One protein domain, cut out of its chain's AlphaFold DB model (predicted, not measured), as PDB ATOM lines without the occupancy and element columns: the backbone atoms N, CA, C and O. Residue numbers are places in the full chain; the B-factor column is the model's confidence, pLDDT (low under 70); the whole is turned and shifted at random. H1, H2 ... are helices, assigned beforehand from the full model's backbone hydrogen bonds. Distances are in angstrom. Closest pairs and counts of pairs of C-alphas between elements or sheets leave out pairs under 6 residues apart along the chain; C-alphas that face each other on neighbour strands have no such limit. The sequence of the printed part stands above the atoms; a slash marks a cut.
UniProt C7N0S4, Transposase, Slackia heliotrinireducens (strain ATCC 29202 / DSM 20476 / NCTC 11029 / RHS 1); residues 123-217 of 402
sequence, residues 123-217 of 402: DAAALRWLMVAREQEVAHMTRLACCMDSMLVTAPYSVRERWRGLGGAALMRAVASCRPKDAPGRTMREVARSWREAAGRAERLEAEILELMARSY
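AT A GLANCE: This is residues 123 to 217 of the 402 residues of the protein "Transposase" of Slackia heliotrinireducens (strain ATCC 29202 / DSM 20476 / NCTC 11029 / RHS 1) (UniProt C7N0S4). Two long helices, H4 and H1, run side by side in opposite ways as a rod; short H2 lies at one end, and H3 packs steeply on H4 near that end. The 95 printed residues hold four named helices, H1 to H4 in order, and no named strand: all helix. The whole is loose, radius of gyration of the C-alphas 16.5 A, spanning 53 by 20 by 18 A.

HOW THE PARTS SIT: Start with H4, residues 183 to 216; it touches H1, residues 123 to 154, at a shallow tilt of 20 degrees, closest at C-alphas 134 and 202, 5.2 A apart. H4, with residues 185 to 196 alone, touches H3, residues 168 to 177, at a steep 63 degrees, closest at C-alphas 176 and 192, 4.8 A. H2, residues 157 to 161, is apart from H3. Every helix has each O i to N i+4 pair within hydrogen-bond range.

IN THESE COORDINATES: Find C-alpha 183 at (-1.234, 92.890, 163.107); H4 runs 49.8 A to C-alpha 216 at (17.520, 107.257, 119.285). H1 spans 46.8 A, H3 14.7 A, H2 5.9 A.

THE WHOLE: C-alphas 157 and 216 are farthest apart, 53.3 A. The printed part has no cut, no link is long, and no printed residue is under 70 in pLDDT.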
ATOM      1  N   ASP A 123      11.016 103.986 117.622       89.94
ATOM      2  CA  ASP A 123      11.433 104.214 119.005       89.94
ATOM      3  C   ASP A 123      10.519 105.203 119.758       89.94
ATOM      4  O   ASP A 123      10.336 105.067 120.968       89.94
ATOM      5  N   ALA A 124       9.859 106.149 119.073       89.94
ATOM      6  CA  ALA A 124       8.873 107.028 119.709       89.94
ATOM      7  C   ALA A 124       7.640 106.241 120.192       89.94
ATOM      8  O   ALA A 124       7.119 106.502 121.282       89.94
ATOM      9  N   ALA A 125       7.201 105.243 119.414       89.19
ATOM     10  CA  ALA A 125       6.126 104.334 119.801       89.19
ATOM     11  C   ALA A 125       6.518 103.502 121.025       89.19
ATOM     12  O   ALA A 125       5.768 103.450 122.001       89.19
ATOM     13  N   ALA A 126       7.714 102.908 121.012       92.94
ATOM     14  CA  ALA A 126       8.237 102.139 122.140       92.94
ATOM     15  C   ALA A 126       8.339 102.996 123.418       92.94
ATOM     16  O   ALA A 126       7.851 102.589 124.477       92.94
ATOM     17  N   LEU A 127       8.846 104.233 123.311       94.81
ATOM     18  CA  LEU A 127       8.875 105.193 124.421       94.81
ATOM     19  C   LEU A 127       7.482 105.449 125.002       94.81
ATOM     20  O   LEU A 127       7.345 105.579 126.220       94.81
ATOM     21  N   ARG A 128       6.440 105.522 124.165       93.31
ATOM     22  CA  ARG A 128       5.060 105.730 124.629       93.31
ATOM     23  C   ARG A 128       4.619 104.593 125.542       93.31
ATOM     24  O   ARG A 128       4.076 104.869 126.611       93.31
ATOM     25  N   TRP A 129       4.853 103.348 125.141       94.50
ATOM     26  CA  TRP A 129       4.466 102.171 125.919       94.50
ATOM     27  C   TRP A 129       5.212 102.097 127.253       94.50
ATOM     28  O   TRP A 129       4.576 101.961 128.302       94.50
ATOM     29  N   LEU A 130       6.532 102.300 127.234       97.25
ATOM     30  CA  LEU A 130       7.355 102.330 128.448       97.25
ATOM     31  C   LEU A 130       6.922 103.450 129.406       97.25
ATOM     32  O   LEU A 130       6.776 103.232 130.610       97.25
ATOM     33  N   MET A 131       6.654 104.648 128.875       96.19
ATOM     34  CA  MET A 131       6.169 105.782 129.662       96.19
ATOM     35  C   MET A 131       4.812 105.498 130.310       96.19
ATOM     36  O   MET A 131       4.639 105.813 131.486       96.19
ATOM     37  N   VAL A 132       3.871 104.879 129.585       94.12
ATOM     38  CA  VAL A 132       2.564 104.486 130.140       94.12
ATOM     39  C   VAL A 132       2.743 103.496 131.288       94.12
ATOM     40  O   VAL A 132       2.207 103.730 132.372       94.12
ATOM     41  N   ALA A 133       3.530 102.435 131.090       96.31
ATOM     42  CA  ALA A 133       3.799 101.444 132.133       96.31
ATOM     43  C   ALA A 133       4.439 102.092 133.374       96.31
ATOM     44  O   ALA A 133       3.980 101.886 134.501       96.31
ATOM     45  N   ARG A 134       5.435 102.965 133.179       97.81
ATOM     46  CA  ARG A 134       6.095 103.680 134.280       97.81
ATOM     47  C   ARG A 134       5.119 104.583 135.029       97.81
ATOM     48  O   ARG A 134       5.162 104.657 136.257       97.81
ATOM     49  N   GLU A 135       4.255 105.307 134.318       94.56
ATOM     50  CA  GLU A 135       3.262 106.185 134.943       94.56
ATOM     51  C   GLU A 135       2.271 105.401 135.816       94.56
ATOM     52  O   GLU A 135       1.919 105.891 136.893       94.56
ATOM     53  N   GLN A 136       1.908 104.168 135.434       96.75
ATOM     54  CA  GLN A 136       1.100 103.283 136.282       96.75
ATOM     55  C   GLN A 136       1.824 102.897 137.574       96.75
ATOM     56  O   GLN A 136       1.238 103.001 138.655       96.75
ATOM     57  N   GLU A 137       3.102 102.519 137.499       98.06
ATOM     58  CA  GLU A 137       3.883 102.178 138.696       98.06
ATOM     59  C   GLU A 137       4.046 103.383 139.632       98.06
ATOM     60  O   GLU A 137       3.839 103.267 140.840       98.06
ATOM     61  N   VAL A 138       4.307 104.577 139.095       97.00
ATOM     62  CA  VAL A 138       4.401 105.809 139.902       97.00
ATOM     63  C   VAL A 138       3.060 106.173 140.548       97.00
ATOM     64  O   VAL A 138       3.014 106.591 141.713       97.00
ATOM     65  N   ALA A 139       1.950 106.008 139.825       96.25
ATOM     66  CA  ALA A 139       0.615 106.207 140.379       96.25
ATOM     67  C   ALA A 139       0.312 105.181 141.483       96.25
ATOM     68  O   ALA A 139      -0.240 105.537 142.526       96.25
ATOM     69  N   HIS A 140       0.719 103.923 141.299       97.62
ATOM     70  CA  HIS A 140       0.594 102.877 142.308       97.62
ATOM     71  C   HIS A 140       1.414 103.198 143.563       97.62
ATOM     72  O   HIS A 140       0.866 103.170 144.665       97.62
ATOM     73  N   MET A 141       2.673 103.617 143.410       98.00
ATOM     74  CA  MET A 141       3.507 104.084 144.521       98.00
ATOM     75  C   MET A 141       2.838 105.218 145.301       98.00
ATOM     76  O   MET A 141       2.869 105.224 146.529       98.00
ATOM     77  N   THR A 142       2.212 106.169 144.605       97.00
ATOM     78  CA  THR A 142       1.522 107.294 145.249       97.00
ATOM     79  C   THR A 142       0.307 106.811 146.041       97.00
ATOM     80  O   THR A 142       0.161 107.179 147.204       97.00
ATOM     81  N   ARG A 143      -0.520 105.924 145.468       97.94
ATOM     82  CA  ARG A 143      -1.658 105.320 146.183       97.94
ATOM     83  C   ARG A 143      -1.215 104.574 147.442       97.94
ATOM     84  O   ARG A 143      -1.837 104.730 148.487       97.94
ATOM     85  N   LEU A 144      -0.129 103.805 147.360       98.19
ATOM     86  CA  LEU A 144       0.414 103.061 148.499       98.19
ATOM     87  C   LEU A 144       1.003 103.984 149.573       98.19
ATOM     88  O   LEU A 144       0.828 103.713 150.757       98.19
ATOM     89  N   ALA A 145       1.655 105.083 149.185       96.69
ATOM     90  CA  ALA A 145       2.138 106.086 150.131       96.69
ATOM     91  C   ALA A 145       0.973 106.775 150.863       96.69
ATOM     92  O   ALA A 145       0.973 106.829 152.087       96.69
ATOM     93  N   CYS A 146      -0.071 107.197 150.140       96.31
ATOM     94  CA  CYS A 146      -1.276 107.760 150.759       96.31
ATOM     95  C   CYS A 146      -1.981 106.750 151.681       96.31
ATOM     96  O   CYS A 146      -2.469 107.121 152.746       96.31
ATOM     97  N   CYS A 147      -2.017 105.473 151.290       95.94
ATOM     98  CA  CYS A 147      -2.534 104.399 152.133       95.94
ATOM     99  C   CYS A 147      -1.709 104.260 153.422       95.94
ATOM    100  O   CYS A 147      -2.287 104.245 154.505       95.94
ATOM    101  N   MET A 148      -0.376 104.246 153.324       96.38
ATOM    102  CA  MET A 148       0.520 104.207 154.484       96.38
ATOM    103  C   MET A 148       0.285 105.387 155.435       96.38
ATOM    104  O   MET A 148       0.160 105.180 156.643       96.38
ATOM    105  N   ASP A 149       0.184 106.608 154.904       93.88
ATOM    106  CA  ASP A 149      -0.085 107.804 155.706       93.88
ATOM    107  C   ASP A 149      -1.436 107.683 156.432       93.88
ATOM    108  O   ASP A 149      -1.529 107.936 157.633       93.88
ATOM    109  N   SER A 150      -2.477 107.204 155.742       93.94
ATOM    110  CA  SER A 150      -3.799 106.957 156.337       93.94
ATOM    111  C   SER A 150      -3.768 105.880 157.433       93.94
ATOM    112  O   SER A 150      -4.359 106.062 158.503       93.94
ATOM    113  N   MET A 151      -3.028 104.786 157.219       94.12
ATOM    114  CA  MET A 151      -2.834 103.739 158.228       94.12
ATOM    115  C   MET A 151      -2.111 104.286 159.460       94.12
ATOM    116  O   MET A 151      -2.530 104.019 160.581       94.12
ATOM    117  N   LEU A 152      -1.069 105.103 159.284       93.06
ATOM    118  CA  LEU A 152      -0.365 105.741 160.400       93.06
ATOM    119  C   LEU A 152      -1.273 106.670 161.210       93.06
ATOM    120  O   LEU A 152      -1.165 106.699 162.440       93.06
ATOM    121  N   VAL A 153      -2.182 107.397 160.551       91.19
ATOM    122  CA  VAL A 153      -3.158 108.304 161.189       91.19
ATOM    123  C   VAL A 153      -4.186 107.565 162.059       91.19
ATOM    124  O   VAL A 153      -4.703 108.146 163.012       91.19
ATOM    125  N   THR A 154      -4.420 106.276 161.827       90.38
ATOM    126  CA  THR A 154      -5.359 105.459 162.624       90.38
ATOM    127  C   THR A 154      -4.673 104.369 163.456       90.38
ATOM    128  O   THR A 154      -5.321 103.708 164.263       90.38
ATOM    129  N   ALA A 155      -3.357 104.194 163.305       90.88
ATOM    130  CA  ALA A 155      -2.592 103.172 164.007       90.88
ATOM    131  C   ALA A 155      -2.541 103.399 165.534       90.88
ATOM    132  O   ALA A 155      -2.453 104.549 165.982       90.88
ATOM    133  N   PRO A 156      -2.482 102.315 166.338       91.25
ATOM    134  CA  PRO A 156      -2.205 102.404 167.770       91.25
ATOM    135  C   PRO A 156      -0.918 103.184 168.064       91.25
ATOM    136  O   PRO A 156       0.045 103.116 167.295       91.25
ATOM    137  N   TYR A 157      -0.871 103.867 169.213       90.88
ATOM    138  CA  TYR A 157       0.263 104.718 169.602       90.88
ATOM    139  C   TYR A 157       1.614 103.995 169.502       90.88
ATOM    140  O   TYR A 157       2.546 104.517 168.898       90.88
ATOM    141  N   SER A 158       1.700 102.756 169.995       88.50
ATOM    142  CA  SER A 158       2.921 101.938 169.953       88.50
ATOM    143  C   SER A 158       3.430 101.645 168.534       88.50
ATOM    144  O   SER A 158       4.631 101.464 168.328       88.50
ATOM    145  N   VAL A 159       2.532 101.608 167.547       88.94
ATOM    146  CA  VAL A 159       2.867 101.399 166.133       88.94
ATOM    147  C   VAL A 159       3.277 102.717 165.488       88.94
ATOM    148  O   VAL A 159       4.284 102.753 164.783       88.94
ATOM    149  N   ARG A 160       2.540 103.805 165.749       88.81
ATOM    150  CA  ARG A 160       2.881 105.140 165.235       88.81
ATOM    151  C   ARG A 160       4.244 105.606 165.747       88.81
ATOM    152  O   ARG A 160       5.041 106.115 164.963       88.81
ATOM    153  N   GLU A 161       4.519 105.406 167.033       91.38
ATOM    154  CA  GLU A 161       5.746 105.875 167.683       91.38
ATOM    155  C   GLU A 161       7.006 105.262 167.059       91.38
ATOM    156  O   GLU A 161       8.004 105.952 166.874       91.38
ATOM    157  N   ARG A 162       6.930 103.997 166.620       90.62
ATOM    158  CA  ARG A 162       8.034 103.284 165.954       90.62
ATOM    159  C   ARG A 162       8.548 103.995 164.698       90.62
ATOM    160  O   ARG A 162       9.703 103.814 164.325       90.62
ATOM    161  N   TRP A 163       7.691 104.768 164.037       91.12
ATOM    162  CA  TRP A 163       7.981 105.409 162.754       91.12
ATOM    163  C   TRP A 163       8.035 106.934 162.841       91.12
ATOM    164  O   TRP A 163       8.091 107.611 161.810       91.12
ATOM    165  N   ARG A 164       8.016 107.489 164.057       89.75
ATOM    166  CA  ARG A 164       8.060 108.933 164.281       89.75
ATOM    167  C   ARG A 164       9.299 109.539 163.611       89.75
ATOM    168  O   ARG A 164      10.405 109.024 163.726       89.75
ATOM    169  N   GLY A 165       9.099 110.645 162.896       90.31
ATOM    170  CA  GLY A 165      10.168 111.366 162.197       90.31
ATOM    171  C   GLY A 165      10.547 110.801 160.822       90.31
ATOM    172  O   GLY A 165      11.293 111.454 160.097       90.31
ATOM    173  N   LEU A 166      10.014 109.641 160.418       93.62
ATOM    174  CA  LEU A 166      10.174 109.126 159.058       93.62
ATOM    175  C   LEU A 166       8.990 109.533 158.176       93.62
ATOM    176  O   LEU A 166       7.842 109.526 158.607       93.62
ATOM    177  N   GLY A 167       9.272 109.834 156.909       92.00
ATOM    178  CA  GLY A 167       8.255 110.152 155.909       92.00
ATOM    179  C   GLY A 167       8.637 109.670 154.512       92.00
ATOM    180  O   GLY A 167       9.798 109.340 154.237       92.00
ATOM    181  N   GLY A 168       7.643 109.616 153.622       92.19
ATOM    182  CA  GLY A 168       7.820 109.276 152.210       92.19
ATOM    183  C   GLY A 168       8.599 107.975 151.986       92.19
ATOM    184  O   GLY A 168       8.381 106.966 152.651       92.19
ATOM    185  N   ALA A 169       9.554 107.995 151.055       94.56
ATOM    186  CA  ALA A 169      10.327 106.806 150.691       94.56
ATOM    187  C   ALA A 169      11.168 106.224 151.845       94.56
ATOM    188  O   ALA A 169      11.408 105.017 151.877       94.56
ATOM    189  N   ALA A 170      11.630 107.054 152.789       95.38
ATOM    190  CA  ALA A 170      12.406 106.580 153.937       95.38
ATOM    191  C   ALA A 170      11.542 105.720 154.868       95.38
ATOM    192  O   ALA A 170      11.957 104.622 155.241       95.38
ATOM    193  N   LEU A 171      10.317 106.176 155.149       96.06
ATOM    194  CA  LEU A 171       9.314 105.413 155.888       96.06
ATOM    195  C   LEU A 171       9.006 104.084 155.189       96.06
ATOM    196  O   LEU A 171       9.138 103.028 155.803       96.06
ATOM    197  N   MET A 172       8.665 104.120 153.895       97.69
ATOM    198  CA  MET A 172       8.317 102.907 153.141       97.69
ATOM    199  C   MET A 172       9.451 101.872 153.180       97.69
ATOM    200  O   MET A 172       9.217 100.696 153.446       97.69
ATOM    201  N   ARG A 173      10.708 102.296 152.995       96.75
ATOM    202  CA  ARG A 173      11.865 101.389 153.069       96.75
ATOM    203  C   ARG A 173      12.077 100.802 154.465       96.75
ATOM    204  O   ARG A 173      12.365  99.606 154.574       96.75
ATOM    205  N   ALA A 174      11.931 101.612 155.512       95.25
ATOM    206  CA  ALA A 174      12.083 101.162 156.894       95.25
ATOM    207  C   ALA A 174      11.001 100.134 157.267       95.25
ATOM    208  O   ALA A 174      11.314  99.042 157.746       95.25
ATOM    209  N   VAL A 175       9.740 100.433 156.947       95.88
ATOM    210  CA  VAL A 175       8.595  99.559 157.227       95.88
ATOM    211  C   VAL A 175       8.695  98.241 156.447       95.88
ATOM    212  O   VAL A 175       8.522  97.173 157.036       95.88
ATOM    213  N   ALA A 176       9.067  98.281 155.161       96.81
ATOM    214  CA  ALA A 176       9.238  97.084 154.326       96.81
ATOM    215  C   ALA A 176      10.327  96.122 154.846       96.81
ATOM    216  O   ALA A 176      10.274  94.914 154.587       96.81
ATOM    217  N   SER A 177      11.319  96.656 155.562       94.94
ATOM    218  CA  SER A 177      12.470  95.906 156.083       94.94
ATOM    219  C   SER A 177      12.248  95.374 157.504       94.94
ATOM    220  O   SER A 177      12.975  94.493 157.956       94.94
ATOM    221  N   CYS A 178      11.223  95.863 158.202       92.25
ATOM    222  CA  CYS A 178      10.884  95.444 159.558       92.25
ATOM    223  C   CYS A 178      10.290  94.023 159.597       92.25
ATOM    224  O   CYS A 178       9.875  93.483 158.574       92.25
ATOM    225  N   ARG A 179      10.206  93.411 160.784       92.31
ATOM    226  CA  ARG A 179       9.469  92.156 161.039       92.31
ATOM    227  C   ARG A 179       8.534  92.323 162.249       92.31
ATOM    228  O   ARG A 179       8.817  91.792 163.321       92.31
ATOM    229  N   PRO A 180       7.457  93.114 162.111       90.12
ATOM    230  CA  PRO A 180       6.521  93.376 163.198       90.12
ATOM    231  C   PRO A 180       5.742  92.112 163.588       90.12
ATOM    232  O   PRO A 180       5.331  91.331 162.730       90.12
ATOM    233  N   LYS A 181       5.525  91.931 164.896       90.44
ATOM    234  CA  LYS A 181       4.718  90.832 165.458       90.44
ATOM    235  C   LYS A 181       3.245  91.208 165.634       90.44
ATOM    236  O   LYS A 181       2.406  90.325 165.767       90.44
ATOM    237  N   ASP A 182       2.930  92.496 165.623       91.56
ATOM    238  CA  ASP A 182       1.575  93.025 165.729       91.56
ATOM    239  C   ASP A 182       0.875  93.075 164.358       91.56
ATOM    240  O   ASP A 182       1.523  93.229 163.319       91.56
ATOM    241  N   ALA A 183      -0.453  92.907 164.346       91.94
ATOM    242  CA  ALA A 183      -1.234  92.890 163.107       91.94
ATOM    243  C   ALA A 183      -1.133  94.207 162.304       91.94
ATOM    244  O   ALA A 183      -0.852  94.116 161.108       91.94
ATOM    245  N   PRO A 184      -1.253  95.413 162.909       92.19
ATOM    246  CA  PRO A 184      -1.124  96.671 162.170       92.19
ATOM    247  C   PRO A 184       0.231  96.809 161.470       92.19
ATOM    248  O   PRO A 184       0.289  97.113 160.279       92.19
ATOM    249  N   GLY A 185       1.326  96.509 162.172       93.06
ATOM    250  CA  GLY A 185       2.664  96.540 161.603       93.06
ATOM    251  C   GLY A 185       2.834  95.548 160.452       93.06
ATOM    252  O   GLY A 185       3.449  95.899 159.444       93.06
ATOM    253  N   ARG A 186       2.292  94.322 160.560       94.44
ATOM    254  CA  ARG A 186       2.346  93.342 159.457       94.44
ATOM    255  C   ARG A 186       1.623  93.855 158.216       94.44
ATOM    256  O   ARG A 186       2.191  93.780 157.132       94.44
ATOM    257  N   THR A 187       0.433  94.430 158.369       95.38
ATOM    258  CA  THR A 187      -0.321  94.993 157.239       95.38
ATOM    259  C   THR A 187       0.424  96.163 156.596       95.38
ATOM    260  O   THR A 187       0.596  96.191 155.380       95.38
ATOM    261  N   MET A 188       0.953  97.092 157.401       96.00
ATOM    262  CA  MET A 188       1.762  98.209 156.894       96.00
ATOM    263  C   MET A 188       2.995  97.714 156.130       96.00
ATOM    264  O   MET A 188       3.360  98.261 155.091       96.00
ATOM    265  N   ARG A 189       3.632  96.640 156.601       96.56
ATOM    266  CA  ARG A 189       4.773  96.030 155.917       96.56
ATOM    267  C   ARG A 189       4.431  95.495 154.532       96.56
ATOM    268  O   ARG A 189       5.249  95.667 153.631       96.56
ATOM    269  N   GLU A 190       3.268  94.885 154.338       97.56
ATOM    270  CA  GLU A 190       2.861  94.407 153.010       97.56
ATOM    271  C   GLU A 190       2.589  95.575 152.045       97.56
ATOM    272  O   GLU A 190       3.079  95.562 150.914       97.56
ATOM    273  N   VAL A 191       1.957  96.658 152.517       97.88
ATOM    274  CA  VAL A 191       1.816  97.911 151.740       97.88
ATOM    275  C   VAL A 191       3.189  98.478 151.356       97.88
ATOM    276  O   VAL A 191       3.427  98.854 150.206       97.88
ATOM    277  N   ALA A 192       4.126  98.495 152.304       98.12
ATOM    278  CA  ALA A 192       5.478  98.994 152.087       98.12
ATOM    279  C   ALA A 192       6.299  98.133 151.109       98.12
ATOM    280  O   ALA A 192       7.089  98.661 150.323       98.12
ATOM    281  N   ARG A 193       6.111  96.809 151.131       98.12
ATOM    282  CA  ARG A 193       6.738  95.876 150.184       98.12
ATOM    283  C   ARG A 193       6.208  96.068 148.771       98.12
ATOM    284  O   ARG A 193       7.023  96.241 147.870       98.12
ATOM    285  N   SER A 194       4.888  96.150 148.611       98.31
ATOM    286  CA  SER A 194       4.258  96.445 147.318       98.31
ATOM    287  C   SER A 194       4.773  97.766 146.732       98.31
ATOM    288  O   SER A 194       5.116  97.850 145.552       98.31
ATOM    289  N   TRP A 195       4.961  98.786 147.579       98.50
ATOM    290  CA  TRP A 195       5.533 100.064 147.150       98.50
ATOM    291  C   TRP A 195       6.976  99.914 146.678       98.50
ATOM    292  O   TRP A 195       7.353 100.497 145.665       98.50
ATOM    293  N   ARG A 196       7.788  99.122 147.391       98.25
ATOM    294  CA  ARG A 196       9.189  98.875 147.029       98.25
ATOM    295  C   ARG A 196       9.306  98.105 145.716       98.25
ATOM    296  O   ARG A 196      10.198  98.390 144.926       98.25
ATOM    297  N   GLU A 197       8.413  97.154 145.472       98.06
ATOM    298  CA  GLU A 197       8.351  96.422 144.207       98.06
ATOM    299  C   GLU A 197       7.935  97.327 143.043       98.06
ATOM    300  O   GLU A 197       8.574  97.292 141.993       98.06
ATOM    301  N   ALA A 198       6.919  98.177 143.245       98.06
ATOM    302  CA  ALA A 198       6.509  99.184 142.265       98.06
ATOM    303  C   ALA A 198       7.634 100.187 141.971       98.06
ATOM    304  O   ALA A 198       7.905 100.484 140.811       98.06
ATOM    305  N   ALA A 199       8.355 100.635 143.004       97.69
ATOM    306  CA  ALA A 199       9.536 101.480 142.849       97.69
ATOM    307  C   ALA A 199      10.616 100.794 142.002       97.69
ATOM    308  O   ALA A 199      11.104 101.383 141.043       97.69
ATOM    309  N   GLY A 200      10.923  99.524 142.286       97.69
ATOM    310  CA  GLY A 200      11.889  98.758 141.500       97.69
ATOM    311  C   GLY A 200      11.458  98.540 140.044       97.69
ATOM    312  O   GLY A 200      12.303  98.567 139.152       97.69
ATOM    313  N   ARG A 201      10.159  98.340 139.770       98.38
ATOM    314  CA  ARG A 201       9.628  98.276 138.392       98.38
ATOM    315  C   ARG A 201       9.745  99.625 137.680       98.38
ATOM    316  O   ARG A 201      10.200  99.658 136.543       98.38
ATOM    317  N   ALA A 202       9.400 100.723 138.352       97.44
ATOM    318  CA  ALA A 202       9.530 102.068 137.800       97.44
ATOM    319  C   ALA A 202      10.990 102.429 137.472       97.44
ATOM    320  O   ALA A 202      11.238 103.030 136.432       97.44
ATOM    321  N   GLU A 203      11.942 102.039 138.326       95.88
ATOM    322  CA  GLU A 203      13.380 102.237 138.096       95.88
ATOM    323  C   GLU A 203      13.884 101.456 136.875       95.88
ATOM    324  O   GLU A 203      14.621 102.016 136.066       95.88
ATOM    325  N   ARG A 204      13.451 100.199 136.695       96.81
ATOM    326  CA  ARG A 204      13.797  99.407 135.498       96.81
ATOM    327  C   ARG A 204      13.246 100.028 134.218       96.81
ATOM    328  O   ARG A 204      14.003 100.241 133.281       96.81
ATOM    329  N   LEU A 205      11.969 100.411 134.222       97.69
ATOM    330  CA  LEU A 205      11.348 101.085 133.078       97.69
ATOM    331  C   LEU A 205      12.036 102.418 132.757       97.69
ATOM    332  O   LEU A 205      12.177 102.777 131.595       97.69
ATOM    333  N   GLU A 206      12.475 103.171 133.768       95.88
ATOM    334  CA  GLU A 206      13.226 104.412 133.556       95.88
ATOM    335  C   GLU A 206      14.617 104.170 132.955       95.88
ATOM    336  O   GLU A 206      15.047 104.969 132.123       95.88
ATOM    337  N   ALA A 207      15.287 103.069 133.312       88.19
ATOM    338  CA  ALA A 207      16.538 102.653 132.681       88.19
ATOM    339  C   ALA A 207      16.333 102.254 131.209       88.19
ATOM    340  O   ALA A 207      17.052 102.750 130.350       88.19
ATOM    341  N   GLU A 208      15.297 101.468 130.900       94.44
ATOM    342  CA  GLU A 208      14.943 101.110 129.514       94.44
ATOM    343  C   GLU A 208      14.603 102.353 128.673       94.44
ATOM    344  O   GLU A 208      15.048 102.494 127.533       94.44
ATOM    345  N   ILE A 209      13.859 103.310 129.247       94.56
ATOM    346  CA  ILE A 209      13.587 104.604 128.602       94.56
ATOM    347  C   ILE A 209      14.893 105.359 128.346       94.56
ATOM    348  O   ILE A 209      15.037 105.968 127.290       94.56
ATOM    349  N   LEU A 210      15.829 105.360 129.298       89.50
ATOM    350  CA  LEU A 210      17.108 106.048 129.139       89.50
ATOM    351  C   LEU A 210      17.947 105.433 128.018       89.50
ATOM    352  O   LEU A 210      18.464 106.178 127.191       89.50
ATOM    353  N   GLU A 211      18.057 104.107 127.972       85.12
ATOM    354  CA  GLU A 211      18.783 103.385 126.922       85.12
ATOM    355  C   GLU A 211      18.203 103.698 125.539       85.12
ATOM    356  O   GLU A 211      18.935 104.074 124.621       85.12
ATOM    357  N   LEU A 212      16.876 103.645 125.415       89.56
ATOM    358  CA  LEU A 212      16.176 103.983 124.179       89.56
ATOM    359  C   LEU A 212      16.384 105.452 123.781       89.56
ATOM    360  O   LEU A 212      16.679 105.758 122.629       89.56
ATOM    361  N   MET A 213      16.285 106.376 124.740       90.38
ATOM    362  CA  MET A 213      16.542 107.800 124.510       90.38
ATOM    363  C   MET A 213      17.989 108.069 124.088       90.38
ATOM    364  O   MET A 213      18.213 108.912 123.223       90.38
ATOM    365  N   ALA A 214      18.961 107.384 124.687       82.75
ATOM    366  CA  ALA A 214      20.371 107.543 124.362       82.75
ATOM    367  C   ALA A 214      20.691 107.032 122.955       82.75
ATOM    368  O   ALA A 214      21.436 107.689 122.232       82.75
ATOM    369  N   ARG A 215      20.080 105.915 122.547       84.31
ATOM    370  CA  ARG A 215      20.224 105.360 121.198       84.31
ATOM    371  C   ARG A 215      19.595 106.258 120.134       84.31
ATOM    372  O   ARG A 215      20.224 106.541 119.120       84.31
ATOM    373  N   SER A 216      18.358 106.692 120.355       87.50
ATOM    374  CA  SER A 216      17.520 107.257 119.285       87.50
ATOM    375  C   SER A 216      17.460 108.781 119.298       87.50
ATOM    376  O   SER A 216      17.173 109.408 118.282       87.50
ATOM    377  N   TYR A 217      17.737 109.395 120.450       88.19
ATOM    378  CA  TYR A 217      17.715 110.846 120.643       88.19
ATOM    379  C   TYR A 217      18.953 111.350 121.415       88.19
ATOM    380  O   TYR A 217      18.803 112.126 122.373       88.19
TER     381      TYR A 217